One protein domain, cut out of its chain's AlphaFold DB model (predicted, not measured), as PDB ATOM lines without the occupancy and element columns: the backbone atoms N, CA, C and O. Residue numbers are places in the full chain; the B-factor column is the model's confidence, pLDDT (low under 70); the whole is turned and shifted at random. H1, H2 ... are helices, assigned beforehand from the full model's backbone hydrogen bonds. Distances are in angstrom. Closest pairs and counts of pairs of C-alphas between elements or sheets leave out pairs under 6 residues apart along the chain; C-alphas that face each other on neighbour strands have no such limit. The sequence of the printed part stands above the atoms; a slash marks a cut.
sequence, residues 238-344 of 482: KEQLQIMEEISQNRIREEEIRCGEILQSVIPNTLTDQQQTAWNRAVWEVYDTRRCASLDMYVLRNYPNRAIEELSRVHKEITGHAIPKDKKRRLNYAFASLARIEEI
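This is residues 238 to 344 of the 482 residues of the protein "LPD1 domain-containing protein" of bacterium D16-54 (UniProt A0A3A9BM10). Look for two antiparallel helix pairs set aslant: long H1 side by side with H4, and the H2-H3 hairpin near H1's last residues; residues 238 to 247 of H1 stick out. The 107 printed residues include four named helices, H1 to H4 in order: all helix. The whole is only just compact, close to loose (radius of gyration of the C-alphas 15.4 A), spanning 54 by 36 by 18 A.

H1, residues 238 to 264, touches H4, residues 325 to 342, at a shallow tilt of 12 degrees, opposite ways; the closest C-alphas, Cys 259 and Ala 334, are 5.5 A apart. H2, residues 273 to 288, and H3, residues 306 to 319, form a hairpin; their closest C-alphas, Ala 282 and Leu 311, are 5.1 A apart. H3, with residue 308 alone, only just touches H4, with 3 pairs of C-alphas within 8 A; the closest, Ile 308 and Lys 328, are 6.6 A apart. In H1, H2, H3 and H4 every O i to N i+4 pair is within hydrogen-bond range.

Find C-alpha 238 at (123.940, 291.593, 354.249); H1 runs 38.6 A from there. H2 spans 22.1 A, H3 19.7 A, and H4 25.8 A to C-alpha 342 at (107.736, 279.738, 351.254).

The printed part has no cut. The link H2 to H3 is long, and no printed residue is under 70 in pLDDT.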
ATOM      1  N   LYS A 238     123.499 292.993 354.215       87.38
ATOM      2  CA  LYS A 238     123.940 291.593 354.249       87.38
ATOM      3  C   LYS A 238     123.527 290.892 355.545       87.38
ATOM      4  O   LYS A 238     122.982 289.797 355.489       87.38
ATOM      5  N   GLU A 239     123.761 291.512 356.698       86.31
ATOM      6  CA  GLU A 239     123.373 290.934 357.992       86.31
ATOM      7  C   GLU A 239     121.848 290.867 358.149       86.31
ATOM      8  O   GLU A 239     121.326 289.896 358.695       86.31
ATOM      9  N   GLN A 240     121.119 291.871 357.646       86.88
ATOM     10  CA  GLN A 240     119.655 291.855 357.642       86.88
ATOM     11  C   GLN A 240     119.110 290.704 356.793       86.88
ATOM     12  O   GLN A 240     118.233 289.984 357.265       86.88
ATOM     13  N   LEU A 241     119.656 290.493 355.589       87.44
ATOM     14  CA  LEU A 241     119.290 289.366 354.727       87.44
ATOM     15  C   LEU A 241     119.533 288.031 355.428       87.44
ATOM     16  O   LEU A 241     118.603 287.242 355.527       87.44
ATOM     17  N   GLN A 242     120.724 287.821 355.995       88.44
ATOM     18  CA  GLN A 242     121.065 286.574 356.691       88.44
ATOM     19  C   GLN A 242     120.096 286.256 357.837       88.44
ATOM     20  O   GLN A 242     119.562 285.153 357.913       88.44
ATOM     21  N   ILE A 243     119.818 287.235 358.704       86.00
ATOM     22  CA  ILE A 243     118.878 287.058 359.822       86.00
ATOM     23  C   ILE A 243     117.469 286.752 359.306       86.00
ATOM     24  O   ILE A 243     116.738 285.958 359.894       86.00
ATOM     25  N   MET A 244     117.047 287.405 358.227       85.06
ATOM     26  CA  MET A 244     115.708 287.204 357.687       85.06
ATOM     27  C   MET A 244     115.555 285.886 356.941       85.06
ATOM     28  O   MET A 244     114.502 285.266 357.057       85.06
ATOM     29  N   GLU A 245     116.586 285.447 356.226       88.19
ATOM     30  CA  GLU A 245     116.662 284.109 355.655       88.19
ATOM     31  C   GLU A 245     116.561 283.067 356.768       88.19
ATOM     32  O   GLU A 245     115.714 282.188 356.683       88.19
ATOM     33  N   GLU A 246     117.314 283.214 357.860       89.25
ATOM     34  CA  GLU A 246     117.240 282.302 359.005       89.25
ATOM     35  C   GLU A 246     115.838 282.270 359.639       89.25
ATOM     36  O   GLU A 246     115.274 281.197 359.855       89.25
ATOM     37  N   ILE A 247     115.222 283.434 359.880       87.44
ATOM     38  CA  ILE A 247     113.839 283.518 360.380       87.44
ATOM     39  C   ILE A 247     112.863 282.852 359.402       87.44
ATOM     40  O   ILE A 247     111.945 282.154 359.836       87.44
ATOM     41  N   SER A 248     113.035 283.074 358.099       89.19
ATOM     42  CA  SER A 248     112.196 282.475 357.062       89.19
ATOM     43  C   SER A 248     112.331 280.954 357.057       89.19
ATOM     44  O   SER A 248     111.323 280.254 357.087       89.19
ATOM     45  N   GLN A 249     113.560 280.435 357.100       90.94
ATOM     46  CA  GLN A 249     113.839 279.000 357.148       90.94
ATOM     47  C   GLN A 249     113.283 278.350 358.418       90.94
ATOM     48  O   GLN A 249     112.690 277.278 358.352       90.94
ATOM     49  N   ASN A 250     113.397 279.015 359.571       91.50
ATOM     50  CA  ASN A 250     112.817 278.517 360.817       91.50
ATOM     51  C   ASN A 250     111.285 278.450 360.749       91.50
ATOM     52  O   ASN A 250     110.706 277.456 361.172       91.50
ATOM     53  N   ARG A 251     110.626 279.451 360.151       90.50
ATOM     54  CA  ARG A 251     109.170 279.425 359.930       90.50
ATOM     55  C   ARG A 251     108.737 278.305 358.987       90.50
ATOM     56  O   ARG A 251     107.735 277.651 359.258       90.50
ATOM     57  N   ILE A 252     109.479 278.091 357.897       92.81
ATOM     58  CA  ILE A 252     109.238 276.973 356.972       92.81
ATOM     59  C   ILE A 252     109.350 275.655 357.740       92.81
ATOM     60  O   ILE A 252     108.412 274.867 357.720       92.81
ATOM     61  N   ARG A 253     110.432 275.461 358.505       94.25
ATOM     62  CA  ARG A 253     110.649 274.263 359.327       94.25
ATOM     63  C   ARG A 253     109.517 274.026 360.333       94.25
ATOM     64  O   ARG A 253     109.065 272.897 360.489       94.25
ATOM     65  N   GLU A 254     109.055 275.065 361.027       93.50
ATOM     66  CA  GLU A 254     107.928 274.963 361.967       93.50
ATOM     67  C   GLU A 254     106.631 274.513 361.270       93.50
ATOM     68  O   GLU A 254     105.903 273.669 361.799       93.50
ATOM     69  N   GLU A 255     106.344 275.024 360.069       93.81
ATOM     70  CA  GLU A 255     105.189 274.566 359.287       93.81
ATOM     71  C   GLU A 255     105.375 273.174 358.687       93.81
ATOM     72  O   GLU A 255     104.406 272.418 358.614       93.81
ATOM     73  N   GLU A 256     106.587 272.792 358.284       94.81
ATOM     74  CA  GLU A 256     106.887 271.426 357.845       94.81
ATOM     75  C   GLU A 256     106.615 270.420 358.965       94.81
ATOM     76  O   GLU A 256     105.994 269.383 358.715       94.81
ATOM     77  N   ILE A 257     107.005 270.747 360.205       94.56
ATOM     78  CA  ILE A 257     106.685 269.946 361.395       94.56
ATOM     79  C   ILE A 257     105.167 269.823 361.544       94.56
ATOM     80  O   ILE A 257     104.660 268.708 361.653       94.56
ATOM     81  N   ARG A 258     104.422 270.933 361.458       92.94
ATOM     82  CA  ARG A 258     102.952 270.908 361.535       92.94
ATOM     83  C   ARG A 258     102.324 270.059 360.421       92.94
ATOM     84  O   ARG A 258     101.387 269.301 360.680       92.94
ATOM     85  N   CYS A 259     102.816 270.166 359.186       93.81
ATOM     86  CA  CYS A 259     102.374 269.321 358.073       93.81
ATOM     87  C   CYS A 259     102.628 267.839 358.383       93.81
ATOM     88  O   CYS A 259     101.737 267.011 358.185       93.81
ATOM     89  N   GLY A 260     103.805 267.524 358.930       93.75
ATOM     90  CA  GLY A 260     104.186 266.190 359.387       93.75
ATOM     91  C   GLY A 260     103.274 265.643 360.487       93.75
ATOM     92  O   GLY A 260     102.808 264.513 360.375       93.75
ATOM     93  N   GLU A 261     102.945 266.434 361.509       93.94
ATOM     94  CA  GLU A 261     102.026 266.046 362.593       93.94
ATOM     95  C   GLU A 261     100.618 265.721 362.067       93.94
ATOM     96  O   GLU A 261      99.996 264.726 362.451       93.94
ATOM     97  N   ILE A 262     100.107 266.534 361.136       93.12
ATOM     98  CA  ILE A 262      98.796 266.290 360.525       93.12
ATOM     99  C   ILE A 262      98.851 265.045 359.633       93.12
ATOM    100  O   ILE A 262      97.912 264.244 359.663       93.12
ATOM    101  N   LEU A 263      99.941 264.840 358.886       93.25
ATOM    102  CA  LEU A 263     100.167 263.614 358.120       93.25
ATOM    103  C   LEU A 263     100.213 262.381 359.024       93.25
ATOM    104  O   LEU A 263      99.534 261.405 358.729       93.25
ATOM    105  N   GLN A 264     100.923 262.433 360.153       92.00
ATOM    106  CA  GLN A 264     100.979 261.334 361.123       92.00
ATOM    107  C   GLN A 264      99.586 260.915 361.606       92.00
ATOM    108  O   GLN A 264      99.323 259.727 361.761       92.00
ATOM    109  N   SER A 265      98.650 261.861 361.741       90.94
ATOM    110  CA  SER A 265      97.262 261.570 362.136       90.94
ATOM    111  C   SER A 265      96.443 260.758 361.113       90.94
ATOM    112  O   SER A 265      95.308 260.353 361.414       90.94
ATOM    113  N   VAL A 266      96.971 260.562 359.898       92.38
ATOM    114  CA  VAL A 266      96.360 259.768 358.820       92.38
ATOM    115  C   VAL A 266      97.226 258.587 358.373       92.38
ATOM    116  O   VAL A 266      96.816 257.881 357.459       92.38
ATOM    117  N   ILE A 267      98.396 258.356 358.978       91.25
ATOM    118  CA  ILE A 267      99.246 257.213 358.623       91.25
ATOM    119  C   ILE A 267      98.558 255.903 359.054       91.25
ATOM    120  O   ILE A 267      98.114 255.800 360.200       91.25
ATOM    121  N   PRO A 268      98.472 254.885 358.175       87.50
ATOM    122  CA  PRO A 268      98.014 253.550 358.559       87.50
ATOM    123  C   PRO A 268      98.950 252.876 359.580       87.50
ATOM    124  O   PRO A 268     100.167 252.943 359.448       87.50
ATOM    125  N   ASN A 269      98.394 252.166 360.569       81.56
ATOM    126  CA  ASN A 269      99.151 251.617 361.711       81.56
ATOM    127  C   ASN A 269     100.198 250.542 361.358       81.56
ATOM    128  O   ASN A 269     101.127 250.311 362.131       81.56
ATOM    129  N   THR A 270     100.036 249.817 360.250       83.50
ATOM    130  CA  THR A 270     100.961 248.750 359.839       83.50
ATOM    131  C   THR A 270     100.999 248.694 358.319       83.50
ATOM    132  O   THR A 270      99.952 248.600 357.682       83.50
ATOM    133  N   LEU A 271     102.198 248.786 357.748       87.56
ATOM    134  CA  LEU A 271     102.435 248.860 356.308       87.56
ATOM    135  C   LEU A 271     103.451 247.788 355.910       87.56
ATOM    136  O   LEU A 271     104.466 247.622 356.583       87.56
ATOM    137  N   THR A 272     103.194 247.075 354.814       93.06
ATOM    138  CA  THR A 272     104.238 246.288 354.137       93.06
ATOM    139  C   THR A 272     105.200 247.214 353.390       93.06
ATOM    140  O   THR A 272     104.840 248.348 353.074       93.06
ATOM    141  N   ASP A 273     106.388 246.738 353.015       91.81
ATOM    142  CA  ASP A 273     107.373 247.545 352.268       91.81
ATOM    143  C   ASP A 273     106.797 248.140 350.967       91.81
ATOM    144  O   ASP A 273     107.047 249.299 350.612       91.81
ATOM    145  N   GLN A 274     105.954 247.371 350.269       91.31
ATOM    146  CA  GLN A 274     105.276 247.822 349.054       91.31
ATOM    147  C   GLN A 274     104.237 248.916 349.353       91.31
ATOM    148  O   GLN A 274     104.159 249.911 348.629       91.31
ATOM    149  N   GLN A 275     103.466 248.766 350.435       91.75
ATOM    150  CA  GLN A 275     102.480 249.763 350.866       91.75
ATOM    151  C   GLN A 275     103.153 251.036 351.382       91.75
ATOM    152  O   GLN A 275     102.699 252.133 351.063       91.75
ATOM    153  N   GLN A 276     104.263 250.912 352.111       92.44
ATOM    154  CA  GLN A 276     105.067 252.039 352.572       92.44
ATOM    155  C   GLN A 276     105.618 252.841 351.390       92.44
ATOM    156  O   GLN A 276     105.571 254.068 351.394       92.44
ATOM    157  N   THR A 277     106.086 252.157 350.343       93.00
ATOM    158  CA  THR A 277     106.572 252.808 349.119       93.00
ATOM    159  C   THR A 277     105.455 253.576 348.408       93.00
ATOM    160  O   THR A 277     105.651 254.725 348.007       93.00
ATOM    161  N   ALA A 278     104.268 252.974 348.276       92.38
ATOM    162  CA  ALA A 278     103.103 253.629 347.677       92.38
ATOM    163  C   ALA A 278     102.626 254.833 348.509       92.38
ATOM    164  O   ALA A 278     102.343 255.894 347.951       92.38
ATOM    165  N   TRP A 279     102.600 254.691 349.837       94.38
ATOM    166  CA  TRP A 279     102.270 255.764 350.769       94.38
ATOM    167  C   TRP A 279     103.253 256.932 350.659       94.38
ATOM    168  O   TRP A 279     102.834 258.068 350.453       94.38
ATOM    169  N   ASN A 280     104.559 256.656 350.711       93.62
ATOM    170  CA  ASN A 280     105.603 257.677 350.603       93.62
ATOM    171  C   ASN A 280     105.533 258.424 349.268       93.62
ATOM    172  O   ASN A 280     105.718 259.638 349.247       93.62
ATOM    173  N   ARG A 281     105.218 257.732 348.165       95.88
ATOM    174  CA  ARG A 281     105.011 258.369 346.856       95.88
ATOM    175  C   ARG A 281     103.818 259.323 346.871       95.88
ATOM    176  O   ARG A 281     103.938 260.440 346.384       95.88
ATOM    177  N   ALA A 282     102.687 258.904 347.437       95.31
ATOM    178  CA  ALA A 282     101.506 259.757 347.525       95.31
ATOM    179  C   ALA A 282     101.739 260.964 348.444       95.31
ATOM    180  O   ALA A 282     101.333 262.071 348.111       95.31
ATOM    181  N   VAL A 283     102.437 260.780 349.570       95.25
ATOM    182  CA  VAL A 283     102.854 261.885 350.447       95.25
ATOM    183  C   VAL A 283     103.783 262.845 349.704       95.25
ATOM    184  O   VAL A 283     103.574 264.053 349.772       95.25
ATOM    185  N   TRP A 284     104.770 262.328 348.967       95.81
ATOM    186  CA  TRP A 284     105.679 263.149 348.168       95.81
ATOM    187  C   TRP A 284     104.928 263.993 347.133       95.81
ATOM    188  O   TRP A 284     105.202 265.181 347.036       95.81
ATOM    189  N   GLU A 285     103.920 263.437 346.455       95.88
ATOM    190  CA  GLU A 285     103.065 264.191 345.526       95.88
ATOM    191  C   GLU A 285     102.344 265.361 346.224       95.88
ATOM    192  O   GLU A 285     102.233 266.449 345.656       95.88
ATOM    193  N   VAL A 286     101.881 265.182 347.471       95.75
ATOM    194  CA  VAL A 286     101.283 266.279 348.259       95.75
ATOM    195  C   VAL A 286     102.309 267.380 348.543       95.75
ATOM    196  O   VAL A 286     101.978 268.560 348.420       95.75
ATOM    197  N   TYR A 287     103.548 267.019 348.887       94.88
ATOM    198  CA  TYR A 287     104.626 267.993 349.075       94.88
ATOM    199  C   TYR A 287     104.999 268.689 347.762       94.88
ATOM    200  O   TYR A 287     105.073 269.914 347.736       94.88
ATOM    201  N   ASP A 288     105.212 267.951 346.676       94.81
ATOM    202  CA  ASP A 288     105.653 268.493 345.385       94.81
ATOM    203  C   ASP A 288     104.616 269.464 344.799       94.81
ATOM    204  O   ASP A 288     104.932 270.580 344.387       94.81
ATOM    205  N   THR A 289     103.334 269.104 344.905       94.81
ATOM    206  CA  THR A 289     102.221 269.907 344.384       94.81
ATOM    207  C   THR A 289     101.643 270.905 345.392       94.81
ATOM    208  O   THR A 289     100.628 271.542 345.102       94.81
ATOM    209  N   ARG A 290     102.277 271.112 346.558       94.38
ATOM    210  CA  ARG A 290     101.752 271.961 347.652       94.38
ATOM    211  C   ARG A 290     101.362 273.378 347.228       94.38
ATOM    212  O   ARG A 290     100.395 273.919 347.750       94.38
ATOM    213  N   ARG A 291     102.045 273.958 346.233       92.19
ATOM    214  CA  ARG A 291     101.719 275.286 345.669       92.19
ATOM    215  C   ARG A 291     100.367 275.345 344.953       92.19
ATOM    216  O   ARG A 291      99.823 276.423 344.756       92.19
ATOM    217  N   CYS A 292      99.811 274.197 344.578       90.94
ATOM    218  CA  CYS A 292      98.466 274.101 344.021       90.94
ATOM    219  C   CYS A 292      97.380 274.075 345.109       90.94
ATOM    220  O   CYS A 292      96.198 274.156 344.776       90.94
ATOM    221  N   ALA A 293      97.740 273.937 346.391       92.12
ATOM    222  CA  ALA A 293      96.784 273.947 347.489       92.12
ATOM    223  C   ALA A 293      96.300 275.377 347.774       92.12
ATOM    224  O   ALA A 293      97.090 276.312 347.880       92.12
ATOM    225  N   SER A 294      94.991 275.546 347.955       89.88
ATOM    226  CA  SER A 294      94.386 276.823 348.347       89.88
ATOM    227  C   SER A 294      93.462 276.647 349.543       89.88
ATOM    228  O   SER A 294      92.935 275.559 349.782       89.88
ATOM    229  N   LEU A 295      93.242 277.721 350.305       86.31
ATOM    230  CA  LEU A 295      92.404 277.688 351.511       86.31
ATOM    231  C   LEU A 295      90.926 277.360 351.218       86.31
ATOM    232  O   LEU A 295      90.217 276.900 352.111       86.31
ATOM    233  N   ASP A 296      90.489 277.538 349.970       87.62
ATOM    234  CA  ASP A 296      89.118 277.285 349.516       87.62
ATOM    235  C   ASP A 296      88.847 275.810 349.172       87.62
ATOM    236  O   ASP A 296      87.688 275.379 349.094       87.62
ATOM    237  N   MET A 297      89.895 275.001 348.978       89.81
ATOM    238  CA  MET A 297      89.741 273.574 348.696       89.81
ATOM    239  C   MET A 297      89.084 272.846 349.874       89.81
ATOM    240  O   MET A 297      89.375 273.097 351.044       89.81
ATOM    241  N   TYR A 298      88.165 271.929 349.557       89.88
ATOM    242  CA  TYR A 298      87.280 271.225 350.504       89.88
ATOM    243  C   TYR A 298      86.258 272.089 351.261       89.88
ATOM    244  O   TYR A 298      85.380 271.522 351.933       89.88
ATOM    245  N   VAL A 299      86.332 273.418 351.136       86.75
ATOM    246  CA  VAL A 299      85.313 274.373 351.594       86.75
ATOM    247  C   VAL A 299      84.285 274.586 350.486       86.75
ATOM    248  O   VAL A 299      83.092 274.371 350.707       86.75
ATOM    249  N   LEU A 300      84.748 274.924 349.279       83.94
ATOM    250  CA  LEU A 300      83.891 275.062 348.105       83.94
ATOM    251  C   LEU A 300      83.419 273.697 347.586       83.94
ATOM    252  O   LEU A 300      84.106 272.673 347.682       83.94
ATOM    253  N   ARG A 301      82.206 273.673 347.024       80.69
ATOM    254  CA  ARG A 301      81.617 272.459 346.447       80.69
ATOM    255  C   ARG A 301      82.434 272.015 345.230       80.69
ATOM    256  O   ARG A 301      82.735 272.828 344.369       80.69
ATOM    257  N   ASN A 302      82.738 270.717 345.150       83.19
ATOM    258  CA  ASN A 302      83.476 270.088 344.044       83.19
ATOM    259  C   ASN A 302      84.862 270.692 343.763       83.19
ATOM    260  O   ASN A 302      85.346 270.616 342.638       83.19
ATOM    261  N   TYR A 303      85.520 271.235 344.789       88.75
ATOM    262  CA  TYR A 303      86.871 271.775 344.671       88.75
ATOM    263  C   TYR A 303      87.851 271.026 345.592       88.75
ATOM    264  O   TYR A 303      88.228 271.538 346.649       88.75
ATOM    265  N   PRO A 304      88.184 269.755 345.283       92.62
ATOM    266  CA  PRO A 304      89.132 268.972 346.066       92.62
ATOM    267  C   PRO A 304      90.582 269.251 345.652       92.62
ATOM    268  O   PRO A 304      90.856 269.704 344.542       92.62
ATOM    269  N   ASN A 305      91.518 268.888 346.524       95.06
ATOM    270  CA  ASN A 305      92.935 268.845 346.191       95.06
ATOM    271  C   ASN A 305      93.277 267.471 345.590       95.06
ATOM    272  O   ASN A 305      93.135 266.445 346.257       95.06
ATOM    273  N   ARG A 306      93.737 267.441 344.334       95.19
ATOM    274  CA  ARG A 306      94.004 266.193 343.599       95.19
ATOM    275  C   ARG A 306      95.025 265.289 344.300       95.19
ATOM    276  O   ARG A 306      94.790 264.088 344.380       95.19
ATOM    277  N   ALA A 307      96.114 265.848 344.823       95.88
ATOM    278  CA  ALA A 307      97.162 265.064 345.478       95.88
ATOM    279  C   ALA A 307      96.670 264.452 346.802       95.88
ATOM    280  O   ALA A 307      96.975 263.305 347.118       95.88
ATOM    281  N   ILE A 308      95.826 265.173 347.546       96.44
ATOM    282  CA  ILE A 308      95.217 264.656 348.782       96.44
ATOM    283  C   ILE A 308      94.134 263.608 348.483       96.44
ATOM    284  O   ILE A 308      93.967 262.661 349.255       96.44
ATOM    285  N   GLU A 309      93.403 263.728 347.371       96.44
ATOM    286  CA  GLU A 309      92.498 262.661 346.923       96.44
ATOM    287  C   GLU A 309      93.253 261.387 346.552       96.44
ATOM    288  O   GLU A 309      92.821 260.298 346.925       96.44
ATOM    289  N   GLU A 310      94.408 261.518 345.902       95.44
ATOM    290  CA  GLU A 310      95.275 260.387 345.583       95.44
ATOM    291  C   GLU A 310      95.863 259.741 346.850       95.44
ATOM    292  O   GLU A 310      95.776 258.524 347.023       95.44
ATOM    293  N   LEU A 311      96.332 260.545 347.811       96.06
ATOM    294  CA  LEU A 311      96.719 260.064 349.143       96.06
ATOM    295  C   LEU A 311      95.564 259.326 349.837       96.06
ATOM    296  O   LEU A 311      95.749 258.260 350.424       96.06
ATOM    297  N   SER A 312      94.341 259.852 349.730       97.00
ATOM    298  CA  SER A 312      93.147 259.205 350.272       97.00
ATOM    299  C   SER A 312      92.769 257.914 349.540       97.00
ATOM    300  O   SER A 312      92.140 257.054 350.163       97.00
ATOM    301  N   ARG A 313      93.085 257.780 348.248       96.88
ATOM    302  CA  ARG A 313      92.886 256.550 347.469       96.88
ATOM    303  C   ARG A 313      93.825 255.462 347.977       96.88
ATOM    304  O   ARG A 313      93.349 254.392 348.344       96.88
ATOM    305  N   VAL A 314      95.114 255.778 348.109       95.12
ATOM    306  CA  VAL A 314      96.126 254.865 348.668       95.12
ATOM    307  C   VAL A 314      95.773 254.470 350.106       95.12
ATOM    308  O   VAL A 314      95.790 253.289 350.445       95.12
ATOM    309  N   HIS A 315      95.340 255.423 350.943       95.81
ATOM    310  CA  HIS A 315      94.848 255.130 352.295       95.81
ATOM    311  C   HIS A 315      93.701 254.103 352.293       95.81
ATOM    312  O   HIS A 315      93.669 253.198 353.130       95.81
ATOM    313  N   LYS A 316      92.757 254.224 351.348       95.75
ATOM    314  CA  LYS A 316      91.616 253.310 351.207       95.75
ATOM    315  C   LYS A 316      92.039 251.921 350.743       95.75
ATOM    316  O   LYS A 316      91.489 250.944 351.237       95.75
ATOM    317  N   GLU A 317      93.005 251.825 349.838       94.06
ATOM    318  CA  GLU A 317      93.548 250.540 349.375       94.06
ATOM    319  C   GLU A 317      94.237 249.765 350.499       94.06
ATOM    320  O   GLU A 317      94.169 248.541 350.532       94.06
ATOM    321  N   ILE A 318      94.844 250.477 351.452       92.25
ATOM    322  CA  ILE A 318      95.544 249.879 352.593       92.25
ATOM    323  C   ILE A 318      94.579 249.536 353.741       92.25
ATOM    324  O   ILE A 318      94.663 248.455 354.316       92.25
ATOM    325  N   THR A 319      93.669 250.450 354.099       92.00
ATOM    326  CA  THR A 319      92.848 250.355 355.331       92.00
ATOM    327  C   THR A 319      91.382 249.978 355.091       92.00
ATOM    328  O   THR A 319      90.608 249.843 356.041       92.00
ATOM    329  N   GLY A 320      90.952 249.904 353.829       92.56
ATOM    330  CA  GLY A 320      89.547 249.777 353.429       92.56
ATOM    331  C   GLY A 320      88.734 251.077 353.520       92.56
ATOM    332  O   GLY A 320      87.621 251.140 352.997       92.56
ATOM    333  N   HIS A 321      89.276 252.141 354.125       92.81
ATOM    334  CA  HIS A 321      88.555 253.385 354.408       92.81
ATOM    335  C   HIS A 321      89.246 254.600 353.780       92.81
ATOM    336  O   HIS A 321      90.464 254.739 353.829       92.81
ATOM    337  N   ALA A 322      88.475 255.523 353.203       94.88
ATOM    338  CA  ALA A 322      89.016 256.797 352.728       94.88
ATOM    339  C   ALA A 322      89.345 257.734 353.905       94.88
ATOM    340  O   ALA A 322      88.710 257.659 354.958       94.88
ATOM    341  N   ILE A 323      90.285 258.663 353.709       95.50
ATOM    342  CA  ILE A 323      90.576 259.705 354.702       95.50
ATOM    343  C   ILE A 323      89.313 260.573 354.888       95.50
ATOM    344  O   ILE A 323      88.731 261.015 353.895       95.50
ATOM    345  N   PRO A 324      88.866 260.853 356.124       95.00
ATOM    346  CA  PRO A 324      87.719 261.726 356.374       95.00
ATOM    347  C   PRO A 324      87.885 263.141 355.795       95.00
ATOM    348  O   PRO A 324      88.981 263.704 355.791       95.00
ATOM    349  N   LYS A 325      86.784 263.751 355.326       92.00
ATOM    350  CA  LYS A 325      86.794 265.079 354.673       92.00
ATOM    351  C   LYS A 325      87.417 266.170 355.553       92.00
ATOM    352  O   LYS A 325      88.105 267.051 355.045       92.00
ATOM    353  N   ASP A 326      87.175 266.137 356.859       91.56
ATOM    354  CA  ASP A 326      87.749 267.083 357.819       91.56
ATOM    355  C   ASP A 326      89.276 266.938 357.926       91.56
ATOM    356  O   ASP A 326      89.974 267.953 357.924       91.56
ATOM    357  N   LYS A 327      89.801 265.706 357.924       93.94
ATOM    358  CA  LYS A 327      91.247 265.444 357.895       93.94
ATOM    359  C   LYS A 327      91.877 265.876 356.568       93.94
ATOM    360  O   LYS A 327      92.904 266.548 356.591       93.94
ATOM    361  N   LYS A 328      91.228 265.604 355.426       95.06
ATOM    362  CA  LYS A 328      91.670 266.112 354.108       95.06
ATOM    363  C   LYS A 328      91.738 267.638 354.072       95.06
ATOM    364  O   LYS A 328      92.712 268.202 353.586       95.06
ATOM    365  N   ARG A 329      90.731 268.315 354.638       93.75
ATOM    366  CA  ARG A 329      90.709 269.781 354.744       93.75
ATOM    367  C   ARG A 329      91.866 270.305 355.594       93.75
ATOM    368  O   ARG A 329      92.492 271.283 355.207       93.75
ATOM    369  N   ARG A 330      92.159 269.666 356.734       93.75
ATOM    370  CA  ARG A 330      93.294 270.044 357.599       93.75
ATOM    371  C   ARG A 330      94.637 269.847 356.899       93.75
ATOM    372  O   ARG A 330      95.463 270.750 356.963       93.75
ATOM    373  N   LEU A 331      94.821 268.724 356.199       94.62
ATOM    374  CA  LEU A 331      96.001 268.485 355.362       94.62
ATOM    375  C   LEU A 331      96.149 269.598 354.325       94.62
ATOM    376  O   LEU A 331      97.175 270.265 354.281       94.62
ATOM    377  N   ASN A 332      95.093 269.870 353.558       95.62
ATOM    378  CA  ASN A 332      95.119 270.910 352.536       95.62
ATOM    379  C   ASN A 332      95.476 272.286 353.109       95.62
ATOM    380  O   ASN A 332      96.302 272.991 352.542       95.62
ATOM    381  N   TYR A 333      94.877 272.655 354.243       94.31
ATOM    382  CA  TYR A 333      95.173 273.916 354.916       94.31
ATOM    383  C   TYR A 333      96.651 274.018 355.312       94.31
ATOM    384  O   TYR A 333      97.271 275.053 355.082       94.31
ATOM    385  N   ALA A 334      97.221 272.953 355.881       94.12
ATOM    386  CA  ALA A 334      98.617 272.936 356.301       94.12
ATOM    387  C   ALA A 334      99.576 273.108 355.113       94.12
ATOM    388  O   ALA A 334     100.433 273.986 355.144       94.12
ATOM    389  N   PHE A 335      99.363 272.365 354.024       95.56
ATOM    390  CA  PHE A 335     100.197 272.472 352.823       95.56
ATOM    391  C   PHE A 335     100.017 273.803 352.075       95.56
ATOM    392  O   PHE A 335     100.998 274.349 351.573       95.56
ATOM    393  N   ALA A 336      98.808 274.375 352.061       94.19
ATOM    394  CA  ALA A 336      98.575 275.726 351.541       94.19
ATOM    395  C   ALA A 336      99.269 276.801 352.403       94.19
ATOM    396  O   ALA A 336      99.800 277.776 351.875       94.19
ATOM    397  N   SER A 337      99.286 276.624 353.730       93.38
ATOM    398  CA  SER A 337     100.006 277.502 354.664       93.38
ATOM    399  C   SER A 337     101.518 277.440 354.436       93.38
ATOM    400  O   SER A 337     102.156 278.486 354.317       93.38
ATOM    401  N   LEU A 338     102.072 276.229 354.297       94.38
ATOM    402  CA  LEU A 338     103.482 276.005 353.976       94.38
ATOM    403  C   LEU A 338     103.868 276.688 352.656       94.38
ATOM    404  O   LEU A 338     104.787 277.502 352.648       94.38
ATOM    405  N   ALA A 339     103.118 276.442 351.574       93.31
ATOM    406  CA  ALA A 339     103.364 277.065 350.273       93.31
ATOM    407  C   ALA A 339     103.337 278.600 350.349       93.31
ATOM    408  O   ALA A 339     104.222 279.274 349.827       93.31
ATOM    409  N   ARG A 340     102.356 279.163 351.067       91.69
ATOM    410  CA  ARG A 340     102.268 280.611 351.270       91.69
ATOM    411  C   ARG A 340     103.481 281.160 352.015       91.69
ATOM    412  O   ARG A 340     103.934 282.244 351.672       91.69
ATOM    413  N   ILE A 341     103.971 280.464 353.041       89.50
ATOM    414  CA  ILE A 341     105.123 280.899 353.845       89.50
ATOM    415  C   ILE A 341     106.425 280.843 353.042       89.50
ATOM    416  O   ILE A 341     107.222 281.771 353.153       89.50
ATOM    417  N   GLU A 342     106.603 279.832 352.189       89.88
ATOM    418  CA  GLU A 342     107.736 279.738 351.254       89.88
ATOM    419  C   GLU A 342     107.780 280.894 350.238       89.88
ATOM    420  O   GLU A 342     108.850 281.235 349.738       89.88
ATOM    421  N   GLU A 343     106.631 281.499 349.926       88.06
ATOM    422  CA  GLU A 343     106.508 282.609 348.973       88.06
ATOM    423  C   GLU A 343     106.633 284.000 349.616       88.06
ATOM    424  O   GLU A 343     106.674 284.998 348.895       88.06
ATOM    425  N   ILE A 344     106.697 284.109 350.951       84.50
ATOM    426  CA  ILE A 344     106.847 285.409 351.623       84.50
ATOM    427  C   ILE A 344     108.254 285.956 351.337       84.50
ATOM    428  O   ILE A 344     109.235 285.389 351.823       84.50
TER     429      ILE A 344